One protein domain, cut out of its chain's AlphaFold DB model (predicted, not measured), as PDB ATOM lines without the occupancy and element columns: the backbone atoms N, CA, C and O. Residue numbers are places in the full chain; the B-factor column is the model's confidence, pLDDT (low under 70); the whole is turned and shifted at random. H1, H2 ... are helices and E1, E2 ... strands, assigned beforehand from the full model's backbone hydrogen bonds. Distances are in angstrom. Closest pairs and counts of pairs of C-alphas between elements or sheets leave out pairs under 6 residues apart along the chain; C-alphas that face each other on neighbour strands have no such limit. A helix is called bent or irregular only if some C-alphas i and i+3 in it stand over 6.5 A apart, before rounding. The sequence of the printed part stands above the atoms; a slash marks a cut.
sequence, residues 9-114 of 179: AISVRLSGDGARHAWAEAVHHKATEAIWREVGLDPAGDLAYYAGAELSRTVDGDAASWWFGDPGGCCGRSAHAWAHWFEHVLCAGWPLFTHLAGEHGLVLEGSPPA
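This is residues 9 to 114 of the 179 residues of an uncharacterized protein of Actinocorallia herbida (UniProt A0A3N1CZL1). A three-stranded sheet forms a wall with H1 and H2a, about perpendicular, over one face: two layers, one of strands, one of helices. The 106 printed residues run E1, H1, E2, E3, H2; the antiparallel sheet is ordered E1, E3, E2, the class mixed. The whole is compact, radius of gyration of the C-alphas 14.1 A, spanning 42 by 26 by 25 A.

E1, residues 9 to 15, starts at C-alpha 9 (118.913, 113.249, 87.300); H1, 20 to 40, measures 29.7 A; E2 is 55 to 60, E3 63 to 68. H2, 77 to 103, one helix by its hydrogen bonds, is bent, C-alphas 92 and 95 being 8.0 A apart: arms H2a, 77 to 92, 22.0 A, and H2b, 95 to 103, ending at C-alpha 103 (109.938, 128.922, 104.253).

N 10 and O 66 of E1 and E3, 3.0 A, and N 58 and O 65 of hairpin E2 and E3, 2.8 A, are within hydrogen-bond range. E1, H1, E2 form a split strand-helix-strand unit, two strands that run the same way with a helix between them along the chain and E3 between them in the sheet, the crossover right-handed. H1 touches H2a, closest C-alphas Ala 31 and Val 89, 6.0 A. H2b is not on the sheet. In H1, H2a and H2b every O i to N i+4 pair is within range.

The printed part has no cut. The link H1 to E2 is long; pLDDT is under 70 at residues 39 to 54 and 71 to 76.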
ATOM      1  N   ALA A   9     119.100 112.664  85.982       85.56
ATOM      2  CA  ALA A   9     118.913 113.249  87.300       85.56
ATOM      3  C   ALA A   9     119.347 114.711  87.322       85.56
ATOM      4  O   ALA A   9     120.372 115.057  86.736       85.56
ATOM      5  N   ILE A  10     118.590 115.536  88.039       89.62
ATOM      6  CA  ILE A  10     118.990 116.887  88.436       89.62
ATOM      7  C   ILE A  10     119.084 116.899  89.947       89.62
ATOM      8  O   ILE A  10     118.154 116.448  90.615       89.62
ATOM      9  N   SER A  11     120.173 117.443  90.477       93.38
ATOM     10  CA  SER A  11     120.414 117.520  91.913       93.38
ATOM     11  C   SER A  11     120.761 118.941  92.324       93.38
ATOM     12  O   SER A  11     121.537 119.623  91.657       93.38
ATOM     13  N   VAL A  12     120.223 119.362  93.462       94.94
ATOM     14  CA  VAL A  12     120.543 120.635  94.113       94.94
ATOM     15  C   VAL A  12     120.908 120.386  95.569       94.94
ATOM     16  O   VAL A  12     120.444 119.421  96.183       94.94
ATOM     17  N   ARG A  13     121.750 121.256  96.125       97.00
ATOM     18  CA  ARG A  13     122.213 121.153  97.511       97.00
ATOM     19  C   ARG A  13     121.432 122.087  98.426       97.00
ATOM     20  O   ARG A  13     121.082 123.200  98.044       97.00
ATOM     21  N   LEU A  14     121.180 121.614  99.640       97.31
ATOM     22  CA  LEU A  14     120.399 122.281 100.673       97.31
ATOM     23  C   LEU A  14     121.120 122.199 102.020       97.31
ATOM     24  O   LEU A  14     121.319 121.104 102.560       97.31
ATOM     25  N   SER A  15     121.420 123.343 102.625       97.38
ATOM     26  CA  SER A  15     121.850 123.399 104.026       97.38
ATOM     27  C   SER A  15     120.686 123.761 104.965       97.38
ATOM     28  O   SER A  15     119.575 124.051 104.518       97.38
ATOM     29  N   GLY A  16     120.917 123.654 106.278       95.44
ATOM     30  CA  GLY A  16     119.897 123.835 107.323       95.44
ATOM     31  C   GLY A  16     119.321 122.525 107.876       95.44
ATOM     32  O   GLY A  16     119.632 121.427 107.406       95.44
ATOM     33  N   ASP A  17     118.489 122.634 108.906       94.00
ATOM     34  CA  ASP A  17     117.813 121.532 109.610       94.00
ATOM     35  C   ASP A  17     116.320 121.412 109.252       94.00
ATOM     36  O   ASP A  17     115.596 120.586 109.809       94.00
ATOM     37  N   GLY A  18     115.880 122.201 108.272       95.00
ATOM     38  CA  GLY A  18     114.518 122.244 107.770       95.00
ATOM     39  C   GLY A  18     114.016 121.005 107.013       95.00
ATOM     40  O   GLY A  18     114.695 119.988 106.826       95.00
ATOM     41  N   ALA A  19     112.779 121.102 106.524       95.44
ATOM     42  CA  ALA A  19     112.027 119.983 105.952       95.44
ATOM     43  C   ALA A  19     112.360 119.717 104.467       95.44
ATOM     44  O   ALA A  19     111.564 120.021 103.576       95.44
ATOM     45  N   ARG A  20     113.518 119.096 104.192       96.31
ATOM     46  CA  ARG A  20     114.024 118.818 102.822       96.31
ATOM     47  C   ARG A  20     113.046 118.069 101.922       96.31
ATOM     48  O   ARG A  20     112.862 118.456 100.775       96.31
ATOM     49  N   HIS A  21     112.399 117.019 102.430       96.12
ATOM     50  CA  HIS A  21     111.431 116.247 101.641       96.12
ATOM     51  C   HIS A  21     110.212 117.080 101.237       96.12
ATOM     52  O   HIS A  21     109.751 116.976 100.103       96.12
ATOM     53  N   ALA A  22     109.709 117.916 102.149       96.12
ATOM     54  CA  ALA A  22     108.575 118.789 101.869       96.12
ATOM     55  C   ALA A  22     108.955 119.871 100.847       96.12
ATOM     56  O   ALA A  22     108.193 120.126  99.919       96.12
ATOM     57  N   TRP A  23     110.160 120.435 100.964       96.75
ATOM     58  CA  TRP A  23     110.689 121.374  99.978       96.75
ATOM     59  C   TRP A  23     110.854 120.728  98.596       96.75
ATOM     60  O   TRP A  23     110.367 121.264  97.603       96.75
ATOM     61  N   ALA A  24     111.479 119.548  98.522       95.06
ATOM     62  CA  ALA A  24     111.696 118.835  97.263       95.06
ATOM     63  C   ALA A  24     110.371 118.461  96.576       95.06
ATOM     64  O   ALA A  24     110.280 118.509  95.348       95.06
ATOM     65  N   GLU A  25     109.341 118.125  97.358       94.69
ATOM     66  CA  GLU A  25     107.986 117.898  96.854       94.69
ATOM     67  C   GLU A  25     107.336 119.185  96.332       94.69
ATOM     68  O   GLU A  25     106.764 119.203  95.245       94.69
ATOM     69  N   ALA A  26     107.462 120.290  97.062       95.25
ATOM     70  CA  ALA A  26     106.903 121.565  96.634       95.25
ATOM     71  C   ALA A  26     107.564 122.085  95.342       95.25
ATOM     72  O   ALA A  26     106.864 122.563  94.447       95.25
ATOM     73  N   VAL A  27     108.889 121.941  95.205       94.81
ATOM     74  CA  VAL A  27     109.610 122.238  93.955       94.81
ATOM     75  C   VAL A  27     109.140 121.320  92.833       94.81
ATOM     76  O   VAL A  27     108.817 121.811  91.758       94.81
ATOM     77  N   HIS A  28     109.043 120.010  93.084       93.19
ATOM     78  CA  HIS A  28     108.558 119.049  92.095       93.19
ATOM     79  C   HIS A  28     107.170 119.429  91.566       93.19
ATOM     80  O   HIS A  28     106.971 119.526  90.355       93.19
ATOM     81  N   HIS A  29     106.222 119.701  92.464       91.25
ATOM     82  CA  HIS A  29     104.859 120.073  92.101       91.25
ATOM     83  C   HIS A  29     104.816 121.373  91.289       91.25
ATOM     84  O   HIS A  29     104.217 121.412  90.220       91.25
ATOM     85  N   LYS A  30     105.508 122.424  91.744       91.94
ATOM     86  CA  LYS A  30     105.545 123.710  91.032       91.94
ATOM     87  C   LYS A  30     106.226 123.604  89.672       91.94
ATOM     88  O   LYS A  30     105.756 124.207  88.711       91.94
ATOM     89  N   ALA A  31     107.323 122.854  89.589       90.31
ATOM     90  CA  ALA A  31     108.053 122.678  88.345       90.31
ATOM     91  C   ALA A  31     107.225 121.900  87.326       90.31
ATOM     92  O   ALA A  31     107.080 122.340  86.191       90.31
ATOM     93  N   THR A  32     106.619 120.789  87.743       86.88
ATOM     94  CA  THR A  32     105.734 120.009  86.872       86.88
ATOM     95  C   THR A  32     104.508 120.809  86.449       86.88
ATOM     96  O   THR A  32     104.194 120.808  85.267       86.88
ATOM     97  N   GLU A  33     103.859 121.553  87.348       86.69
ATOM     98  CA  GLU A  33     102.736 122.432  86.996       86.69
ATOM     99  C   GLU A  33     103.136 123.479  85.945       86.69
ATOM    100  O   GLU A  33     102.405 123.682  84.976       86.69
ATOM    101  N   ALA A  34     104.299 124.120  86.110       86.25
ATOM    102  CA  ALA A  34     104.812 125.081  85.138       86.25
ATOM    103  C   ALA A  34     105.070 124.412  83.781       86.25
ATOM    104  O   ALA A  34     104.580 124.896  82.767       86.25
ATOM    105  N   ILE A  35     105.755 123.264  83.770       83.94
ATOM    106  CA  ILE A  35     106.008 122.500  82.542       83.94
ATOM    107  C   ILE A  35     104.683 122.152  81.865       83.94
ATOM    108  O   ILE A  35     104.526 122.443  80.690       83.94
ATOM    109  N   TRP A  36     103.712 121.599  82.589       78.88
ATOM    110  CA  TRP A  36     102.411 121.215  82.037       78.88
ATOM    111  C   TRP A  36     101.602 122.391  81.498       78.88
ATOM    112  O   TRP A  36     100.941 122.260  80.468       78.88
ATOM    113  N   ARG A  37     101.649 123.543  82.172       80.00
ATOM    114  CA  ARG A  37     100.983 124.757  81.702       80.00
ATOM    115  C   ARG A  37     101.546 125.210  80.357       80.00
ATOM    116  O   ARG A  37     100.757 125.474  79.454       80.00
ATOM    117  N   GLU A  38     102.872 125.246  80.229       72.75
ATOM    118  CA  GLU A  38     103.560 125.715  79.019       72.75
ATOM    119  C   GLU A  38     103.548 124.675  77.893       72.75
ATOM    120  O   GLU A  38     103.300 124.999  76.738       72.75
ATOM    121  N   VAL A  39     103.745 123.393  78.214       68.31
ATOM    122  CA  VAL A  39     103.580 122.268  77.275       68.31
ATOM    123  C   VAL A  39     102.161 122.224  76.700       68.31
ATOM    124  O   VAL A  39     101.958 121.780  75.569       68.31
ATOM    125  N   GLY A  40     101.200 122.751  77.454       58.50
ATOM    126  CA  GLY A  40      99.844 122.991  77.015       58.50
ATOM    127  C   GLY A  40      98.877 122.046  77.701       58.50
ATOM    128  O   GLY A  40      98.959 120.827  77.584       58.50
ATOM    129  N   LEU A  41      97.871 122.651  78.329       49.47
ATOM    130  CA  LEU A  41      96.638 122.044  78.842       49.47
ATOM    131  C   LEU A  41      95.778 121.357  77.753       49.47
ATOM    132  O   LEU A  41      94.609 121.058  77.996       49.47
ATOM    133  N   ASP A  42      96.330 121.133  76.557       54.25
ATOM    134  CA  ASP A  42      95.738 120.304  75.520       54.25
ATOM    135  C   ASP A  42      96.316 118.886  75.645       54.25
ATOM    136  O   ASP A  42      97.442 118.639  75.210       54.25
ATOM    137  N   PRO A  43      95.578 117.921  76.219       51.94
ATOM    138  CA  PRO A  43      96.002 116.523  76.239       51.94
ATOM    139  C   PRO A  43      96.141 115.904  74.831       51.94
ATOM    140  O   PRO A  43      96.619 114.777  74.722       51.94
ATOM    141  N   ALA A  44      95.749 116.612  73.762       54.75
ATOM    142  CA  ALA A  44      96.037 116.272  72.367       54.75
ATOM    143  C   ALA A  44      97.225 117.060  71.765       54.75
ATOM    144  O   ALA A  44      97.509 116.912  70.575       54.75
ATOM    145  N   GLY A  45      97.908 117.884  72.563       62.16
ATOM    146  CA  GLY A  45      99.051 118.688  72.152       62.16
ATOM    147  C   GLY A  45     100.284 117.848  71.817       62.16
ATOM    148  O   GLY A  45     100.494 116.751  72.333       62.16
ATOM    149  N   ASP A  46     101.137 118.416  70.973       64.25
ATOM    150  CA  ASP A  46     102.298 117.783  70.326       64.25
ATOM    151  C   ASP A  46     103.347 117.201  71.296       64.25
ATOM    152  O   ASP A  46     104.215 116.414  70.920       64.25
ATOM    153  N   LEU A  47     103.268 117.595  72.564       69.19
ATOM    154  CA  LEU A  47     104.184 117.223  73.634       69.19
ATOM    155  C   LEU A  47     103.530 116.336  74.711       69.19
ATOM    156  O   LEU A  47     104.235 115.823  75.581       69.19
ATOM    157  N   ALA A  48     102.213 116.097  74.642       65.69
ATOM    158  CA  ALA A  48     101.465 115.333  75.645       65.69
ATOM    159  C   ALA A  48     101.956 113.880  75.776       65.69
ATOM    160  O   ALA A  48     101.961 113.328  76.875       65.69
ATOM    161  N   TYR A  49     102.442 113.286  74.679       69.38
ATOM    162  CA  TYR A  49     103.059 111.955  74.679       69.38
ATOM    163  C   TYR A  49     104.260 111.868  75.632       69.38
ATOM    164  O   TYR A  49     104.386 110.914  76.397       69.38
ATOM    165  N   TYR A  50     105.115 112.893  75.633       69.06
ATOM    166  CA  TYR A  50     106.308 112.934  76.481       69.06
ATOM    167  C   TYR A  50     105.973 113.174  77.941       69.06
ATOM    168  O   TYR A  50     106.750 112.830  78.828       69.06
ATOM    169  N   ALA A  51     104.806 113.741  78.203       61.38
ATOM    170  CA  ALA A  51     104.459 114.208  79.518       61.38
ATOM    171  C   ALA A  51     103.942 113.084  80.453       61.38
ATOM    172  O   ALA A  51     103.797 113.280  81.655       61.38
ATOM    173  N   GLY A  52     103.771 111.862  79.931       59.62
ATOM    174  CA  GLY A  52     103.492 110.653  80.717       59.62
ATOM    175  C   GLY A  52     104.715 109.977  81.359       59.62
ATOM    176  O   GLY A  52     104.568 108.872  81.878       59.62
ATOM    177  N   ALA A  53     105.912 110.573  81.295       64.81
ATOM    178  CA  ALA A  53     107.109 109.980  81.896       64.81
ATOM    179  C   ALA A  53     106.994 109.888  83.426       64.81
ATOM    180  O   ALA A  53     106.476 110.792  84.084       64.81
ATOM    181  N   GLU A  54     107.510 108.798  83.999       66.88
ATOM    182  CA  GLU A  54     107.592 108.660  85.448       66.88
ATOM    183  C   GLU A  54     108.664 109.612  85.989       66.88
ATOM    184  O   GLU A  54     109.848 109.528  85.649       66.88
ATOM    185  N   LEU A  55     108.215 110.545  86.823       79.25
ATOM    186  CA  LEU A  55     109.050 111.526  87.488       79.25
ATOM    187  C   LEU A  55     109.134 111.142  88.957       79.25
ATOM    188  O   LEU A  55     108.125 111.146  89.664       79.25
ATOM    189  N   SER A  56     110.334 110.838  89.435       85.50
ATOM    190  CA  SER A  56     110.550 110.558  90.853       85.50
ATOM    191  C   SER A  56     111.508 111.567  91.468       85.50
ATOM    192  O   SER A  56     112.156 112.363  90.786       85.50
ATOM    193  N   ARG A  57     111.556 111.590  92.794       91.44
ATOM    194  CA  ARG A  57     112.417 112.488  93.556       91.44
ATOM    195  C   ARG A  57     112.926 111.777  94.793       91.44
ATOM    196  O   ARG A  57     112.224 110.956  95.379       91.44
ATOM    197  N   THR A  58     114.131 112.126  95.203       93.19
ATOM    198  CA  THR A  58     114.756 111.600  96.412       93.19
ATOM    199  C   THR A  58     115.483 112.712  97.150       93.19
ATOM    200  O   THR A  58     115.868 113.723  96.561       93.19
ATOM    201  N   VAL A  59     115.665 112.520  98.450       92.62
ATOM    202  CA  VAL A  59     116.544 113.345  99.275       92.62
ATOM    203  C   VAL A  59     117.579 112.407  99.872       92.62
ATOM    204  O   VAL A  59     117.210 111.427 100.519       92.62
ATOM    205  N   ASP A  60     118.852 112.707  99.645       92.31
ATOM    206  CA  ASP A  60     119.980 111.965 100.203       92.31
ATOM    207  C   ASP A  60     120.950 112.949 100.860       92.31
ATOM    208  O   ASP A  60     121.544 113.802 100.198       92.31
ATOM    209  N   GLY A  61     121.046 112.884 102.189       92.88
ATOM    210  CA  GLY A  61     121.811 113.837 102.986       92.88
ATOM    211  C   GLY A  61     121.378 115.290 102.751       92.88
ATOM    212  O   GLY A  61     120.273 115.696 103.118       92.88
ATOM    213  N   ASP A  62     122.279 116.082 102.169       94.75
ATOM    214  CA  ASP A  62     122.074 117.494 101.848       94.75
ATOM    215  C   ASP A  62     121.609 117.734 100.403       94.75
ATOM    216  O   ASP A  62     121.426 118.886 100.013       94.75
ATOM    217  N   ALA A  63     121.387 116.683  99.612       94.88
ATOM    218  CA  ALA A  63     120.974 116.788  98.221       94.88
ATOM    219  C   ALA A  63     119.494 116.431  98.040       94.88
ATOM    220  O   ALA A  63     119.025 115.392  98.506       94.88
ATOM    221  N   ALA A  64     118.771 117.265  97.297       95.06
ATOM    222  CA  ALA A  64     117.479 116.917  96.713       95.06
ATOM    223  C   ALA A  64     117.685 116.633  95.225       95.06
ATOM    224  O   ALA A  64     118.312 117.433  94.529       95.06
ATOM    225  N   SER A  65     117.187 115.492  94.751       94.00
ATOM    226  CA  SER A  65     117.360 115.050  93.366       94.00
ATOM    227  C   SER A  65     116.036 114.648  92.729       94.00
ATOM    228  O   SER A  65     115.212 114.005  93.379       94.00
ATOM    229  N   TRP A  66     115.865 114.965  91.450       93.00
ATOM    230  CA  TRP A  66     114.736 114.547  90.616       93.00
ATOM    231  C   TRP A  66     115.233 113.634  89.511       93.00
ATOM    232  O   TRP A  66     116.220 113.963  88.859       93.00
ATOM    233  N   TRP A  67     114.550 112.511  89.321       89.81
ATOM    234  CA  TRP A  67     114.873 111.492  88.334       89.81
ATOM    235  C   TRP A  67     113.788 111.435  87.266       89.81
ATOM    236  O   TRP A  67     112.594 111.396  87.574       89.81
ATOM    237  N   PHE A  68     114.232 111.400  86.018       86.19
ATOM    238  CA  PHE A  68     113.407 111.410  84.820       86.19
ATOM    239  C   PHE A  68     113.546 110.049  84.147       86.19
ATOM    240  O   PHE A  68     114.619 109.743  83.620       86.19
ATOM    241  N   GLY A  69     112.506 109.218  84.230       74.50
ATOM    242  CA  GLY A  69     112.488 107.901  83.598       74.50
ATOM    243  C   GLY A  69     112.345 107.988  82.077       74.50
ATOM    244  O   GLY A  69     111.767 108.941  81.554       74.50
ATOM    245  N   ASP A  70     112.849 106.972  81.376       71.69
ATOM    246  CA  ASP A  70     112.576 106.759  79.954       71.69
ATOM    247  C   ASP A  70     111.454 105.715  79.797       71.69
ATOM    248  O   ASP A  70     111.739 104.514  79.808       71.69
ATOM    249  N   PRO A  71     110.177 106.123  79.650       57.22
ATOM    250  CA  PRO A  71     109.072 105.180  79.479       57.22
ATOM    251  C   PRO A  71     109.206 104.294  78.225       57.22
ATOM    252  O   PRO A  71     108.533 103.268  78.143       57.22
ATOM    253  N   GLY A  72     110.061 104.659  77.259       53.34
ATOM    254  CA  GLY A  72     110.310 103.889  76.038       53.34
ATOM    255  C   GLY A  72     111.427 102.846  76.150       53.34
ATOM    256  O   GLY A  72     111.543 102.004  75.260       53.34
ATOM    257  N   GLY A  73     112.249 102.882  77.207       52.66
ATOM    258  CA  GLY A  73     113.308 101.902  77.505       52.66
ATOM    259  C   GLY A  73     114.437 101.759  76.470       52.66
ATOM    260  O   GLY A  73     115.321 100.922  76.654       52.66
ATOM    261  N   CYS A  74     114.427 102.541  75.388       46.31
ATOM    262  CA  CYS A  74     115.342 102.385  74.254       46.31
ATOM    263  C   CYS A  74     116.096 103.673  73.889       46.31
ATOM    264  O   CYS A  74     117.109 103.602  73.190       46.31
ATOM    265  N   CYS A  75     115.642 104.847  74.337       55.88
ATOM    266  CA  CYS A  75     116.151 106.129  73.860       55.88
ATOM    267  C   CYS A  75     115.722 107.250  74.817       55.88
ATOM    268  O   CYS A  75     114.652 107.828  74.672       55.88
ATOM    269  N   GLY A  76     116.601 107.602  75.767       68.25
ATOM    270  CA  GLY A  76     116.341 108.529  76.880       68.25
ATOM    271  C   GLY A  76     116.061 109.991  76.518       68.25
ATOM    272  O   GLY A  76     116.418 110.886  77.278       68.25
ATOM    273  N   ARG A  77     115.473 110.292  75.360       74.88
ATOM    274  CA  ARG A  77     115.105 111.654  74.988       74.88
ATOM    275  C   ARG A  77     113.914 112.173  75.766       74.88
ATOM    276  O   ARG A  77     113.942 113.339  76.128       74.88
ATOM    277  N   SER A  78     112.924 111.342  76.054       74.94
ATOM    278  CA  SER A  78     111.855 111.670  77.001       74.94
ATOM    279  C   SER A  78     112.450 112.172  78.331       74.94
ATOM    280  O   SER A  78     112.152 113.283  78.769       74.94
ATOM    281  N   ALA A  79     113.402 111.421  78.892       80.06
ATOM    282  CA  ALA A  79     114.152 111.800  80.085       80.06
ATOM    283  C   ALA A  79     115.004 113.068  79.887       80.06
ATOM    284  O   ALA A  79     115.040 113.922  80.771       80.06
ATOM    285  N   HIS A  80     115.667 113.235  78.735       81.94
ATOM    286  CA  HIS A  80     116.423 114.455  78.420       81.94
ATOM    287  C   HIS A  80     115.528 115.686  78.279       81.94
ATOM    288  O   HIS A  80     115.905 116.748  78.755       81.94
ATOM    289  N   ALA A  81     114.371 115.563  77.631       82.06
ATOM    290  CA  ALA A  81     113.419 116.647  77.446       82.06
ATOM    291  C   ALA A  81     112.866 117.087  78.799       82.06
ATOM    292  O   ALA A  81     112.887 118.275  79.102       82.06
ATOM    293  N   TRP A  82     112.476 116.133  79.648       83.44
ATOM    294  CA  TRP A  82     112.041 116.430  81.007       83.44
ATOM    295  C   TRP A  82     113.131 117.062  81.859       83.44
ATOM    296  O   TRP A  82     112.860 118.069  82.508       83.44
ATOM    297  N   ALA A  83     114.349 116.516  81.839       87.25
ATOM    298  CA  ALA A  83     115.471 117.116  82.546       87.25
ATOM    299  C   ALA A  83     115.703 118.552  82.053       87.25
ATOM    300  O   ALA A  83     115.686 119.484  82.845       87.25
ATOM    301  N   HIS A  84     115.783 118.752  80.739       86.88
ATOM    302  CA  HIS A  84     115.972 120.063  80.127       86.88
ATOM    303  C   HIS A  84     114.873 121.057  80.533       86.88
ATOM    304  O   HIS A  84     115.165 122.169  80.965       86.88
ATOM    305  N   TRP A  85     113.601 120.668  80.447       87.12
ATOM    306  CA  TRP A  85     112.476 121.503  80.874       87.12
ATOM    307  C   TRP A  85     112.521 121.826  82.364       87.12
ATOM    308  O   TRP A  85     112.276 122.967  82.753       87.12
ATOM    309  N   PHE A  86     112.872 120.850  83.196       89.25
ATOM    310  CA  PHE A  86     113.011 121.051  84.630       89.25
ATOM    311  C   PHE A  86     114.164 122.008  84.951       89.25
ATOM    312  O   PHE A  86     113.989 122.906  85.771       89.25
ATOM    313  N   GLU A  87     115.308 121.893  84.273       89.94
ATOM    314  CA  GLU A  87     116.430 122.828  84.412       89.94
ATOM    315  C   GLU A  87     116.051 124.250  83.987       89.94
ATOM    316  O   GLU A  87     116.441 125.202  84.661       89.94
ATOM    317  N   HIS A  88     115.242 124.414  82.935       87.12
ATOM    318  CA  HIS A  88     114.709 125.725  82.547       87.12
ATOM    319  C   HIS A  88     113.801 126.318  83.613       87.12
ATOM    320  O   HIS A  88     113.934 127.495  83.950       87.12
ATOM    321  N   VAL A  89     112.908 125.508  84.185       89.69
ATOM    322  CA  VAL A  89     112.051 125.974  85.277       89.69
ATOM    323  C   VAL A  89     112.878 126.309  86.517       89.69
ATOM    324  O   VAL A  89     112.606 127.324  87.151       89.69
ATOM    325  N   LEU A  90     113.916 125.533  86.843       91.19
ATOM    326  CA  LEU A  90     114.860 125.873  87.911       91.19
ATOM    327  C   LEU A  90     115.594 127.184  87.624       91.19
ATOM    328  O   LEU A  90     115.702 128.011  88.523       91.19
ATOM    329  N   CYS A  91     116.070 127.382  86.397       90.75
ATOM    330  CA  CYS A  91     116.780 128.588  85.983       90.75
ATOM    331  C   CYS A  91     115.889 129.833  86.127       90.75
ATOM    332  O   CYS A  91     116.249 130.776  86.832       90.75
ATOM    333  N   ALA A  92     114.685 129.806  85.552       88.50
ATOM    334  CA  ALA A  92     113.743 130.925  85.599       88.50
ATOM    335  C   ALA A  92     113.107 131.134  86.981       88.50
ATOM    336  O   ALA A  92     112.849 132.261  87.402       88.50
ATOM    337  N   GLY A  93     112.841 130.040  87.693       91.69
ATOM    338  CA  GLY A  93     112.181 130.018  88.994       91.69
ATOM    339  C   GLY A  93     113.135 130.092  90.181       91.69
ATOM    340  O   GLY A  93     112.677 129.975  91.318       91.69
ATOM    341  N   TRP A  94     114.440 130.283  89.968       94.44
ATOM    342  CA  TRP A  94     115.429 130.195  91.045       94.44
ATOM    343  C   TRP A  94     115.104 131.076  92.259       94.44
ATOM    344  O   TRP A  94     115.087 130.542  93.370       94.44
ATOM    345  N   PRO A  95     114.731 132.368  92.108       95.19
ATOM    346  CA  PRO A  95     114.374 133.205  93.255       95.19
ATOM    347  C   PRO A  95     113.175 132.667  94.049       95.19
ATOM    348  O   PRO A  95     113.163 132.736  95.279       95.19
ATOM    349  N   LEU A  96     112.183 132.095  93.359       94.94
ATOM    350  CA  LEU A  96     111.027 131.461  93.990       94.94
ATOM    351  C   LEU A  96     111.453 130.229  94.796       94.94
ATOM    352  O   LEU A  96     111.017 130.061  95.933       94.94
ATOM    353  N   PHE A  97     112.315 129.376  94.240       96.12
ATOM    354  CA  PHE A  97     112.774 128.165  94.924       96.12
ATOM    355  C   PHE A  97     113.722 128.462  96.090       96.12
ATOM    356  O   PHE A  97     113.663 127.768  97.109       96.12
ATOM    357  N   THR A  98     114.521 129.528  95.998       97.56
ATOM    358  CA  THR A  98     115.293 130.063  97.127       97.56
ATOM    359  C   THR A  98     114.373 130.568  98.238       97.56
ATOM    360  O   THR A  98     114.594 130.242  99.402       97.56
ATOM    361  N   HIS A  99     113.321 131.324  97.903       97.44
ATOM    362  CA  HIS A  99     112.344 131.783  98.895       97.44
ATOM    363  C   HIS A  99     111.654 130.605  99.591       97.44
ATOM    364  O   HIS A  99     111.621 130.547 100.820       97.44
ATOM    365  N   LEU A 100     111.201 129.625  98.807       97.06
ATOM    366  CA  LEU A 100     110.593 128.396  99.305       97.06
ATOM    367  C   LEU A 100     111.552 127.619 100.220       97.06
ATOM    368  O   LEU A 100     111.128 127.085 101.237       97.06
ATOM    369  N   ALA A 101     112.855 127.568  99.916       97.56
ATOM    370  CA  ALA A 101     113.829 126.954 100.825       97.56
ATOM    371  C   ALA A 101     113.795 127.636 102.201       97.56
ATOM    372  O   ALA A 101     113.689 126.949 103.219       97.56
ATOM    373  N   GLY A 102     113.758 128.970 102.224       97.62
ATOM    374  CA  GLY A 102     113.630 129.755 103.450       97.62
ATOM    375  C   GLY A 102     112.363 129.438 104.251       97.62
ATOM    376  O   GLY A 102     112.452 129.238 105.463       97.62
ATOM    377  N   GLU A 103     111.203 129.311 103.596       97.69
ATOM    378  CA  GLU A 103     109.938 128.922 104.253       97.69
ATOM    379  C   GLU A 103     110.016 127.542 104.924       97.69
ATOM    380  O   GLU A 103     109.341 127.282 105.920       97.69
ATOM    381  N   HIS A 104     110.874 126.667 104.404       96.94
ATOM    382  CA  HIS A 104     111.103 125.329 104.929       96.94
ATOM    383  C   HIS A 104     112.261 125.239 105.935       96.94
ATOM    384  O   HIS A 104     112.563 124.128 106.374       96.94
ATOM    385  N   GLY A 105     112.898 126.355 106.315       97.19
ATOM    386  CA  GLY A 105     114.064 126.363 107.210       97.19
ATOM    387  C   GLY A 105     115.342 125.834 106.550       97.19
ATOM    388  O   GLY A 105     116.183 125.216 107.204       97.19
ATOM    389  N   LEU A 106     115.461 126.009 105.235       98.06
ATOM    390  CA  LEU A 106     116.570 125.534 104.416       98.06
ATOM    391  C   LEU A 106     117.233 126.698 103.682       98.06
ATOM    392  O   LEU A 106     116.644 127.760 103.483       98.06
ATOM    393  N   VAL A 107     118.454 126.460 103.215       97.88
ATOM    394  CA  VAL A 107     119.156 127.353 102.291       97.88
ATOM    395  C   VAL A 107     119.457 126.577 101.021       97.88
ATOM    396  O   VAL A 107     120.089 125.523 101.074       97.88
ATOM    397  N   LEU A 108     118.986 127.094  99.885       97.25
ATOM    398  CA  LEU A 108     119.331 126.573  98.566       97.25
ATOM    399  C   LEU A 108     120.743 127.025  98.202       97.25
ATOM    400  O   LEU A 108     120.996 128.219  98.048       97.25
ATOM    401  N   GLU A 109     121.651 126.064  98.088       96.62
ATOM    402  CA  GLU A 109     123.063 126.313  97.826       96.62
ATOM    403  C   GLU A 109     123.344 126.454  96.327       96.62
ATOM    404  O   GLU A 109     122.735 125.786  95.487       96.62
ATOM    405  N   GLY A 110     124.344 127.271  95.997       91.62
ATOM    406  CA  GLY A 110     124.837 127.436  94.633       91.62
ATOM    407  C   GLY A 110     124.146 128.552  93.849       91.62
ATOM    408  O   GLY A 110     123.713 129.565  94.392       91.62
ATOM    409  N   SER A 111     124.135 128.397  92.531       90.88
ATOM    410  CA  SER A 111     123.597 129.357  91.564       90.88
ATOM    411  C   SER A 111     122.614 128.639  90.640       90.88
ATOM    412  O   SER A 111     122.721 127.416  90.507       90.88
ATOM    413  N   PRO A 112     121.671 129.363  90.006       89.44
ATOM    414  CA  PRO A 112     120.798 128.753  89.011       89.44
ATOM    415  C   PRO A 112     121.618 128.064  87.913       89.44
ATOM    416  O   PRO A 112     122.735 128.514  87.628       89.44
ATOM    417  N   PRO A 113     121.071 127.021  87.260       86.06
ATOM    418  CA  PRO A 113     121.658 126.487  86.037       86.06
ATOM    419  C   PRO A 113     121.938 127.619  85.044       86.06
ATOM    420  O   PRO A 113     121.100 128.504  84.861       86.06
ATOM    421  N   ALA A 114     123.112 127.621  84.413       84.00
ATOM    422  CA  ALA A 114     123.440 128.638  83.424       84.00
ATOM    423  C   ALA A 114     122.687 128.351  82.119       84.00
ATOM    424  O   ALA A 114     122.835 127.282  81.531       84.00
TER     425      ALA A 114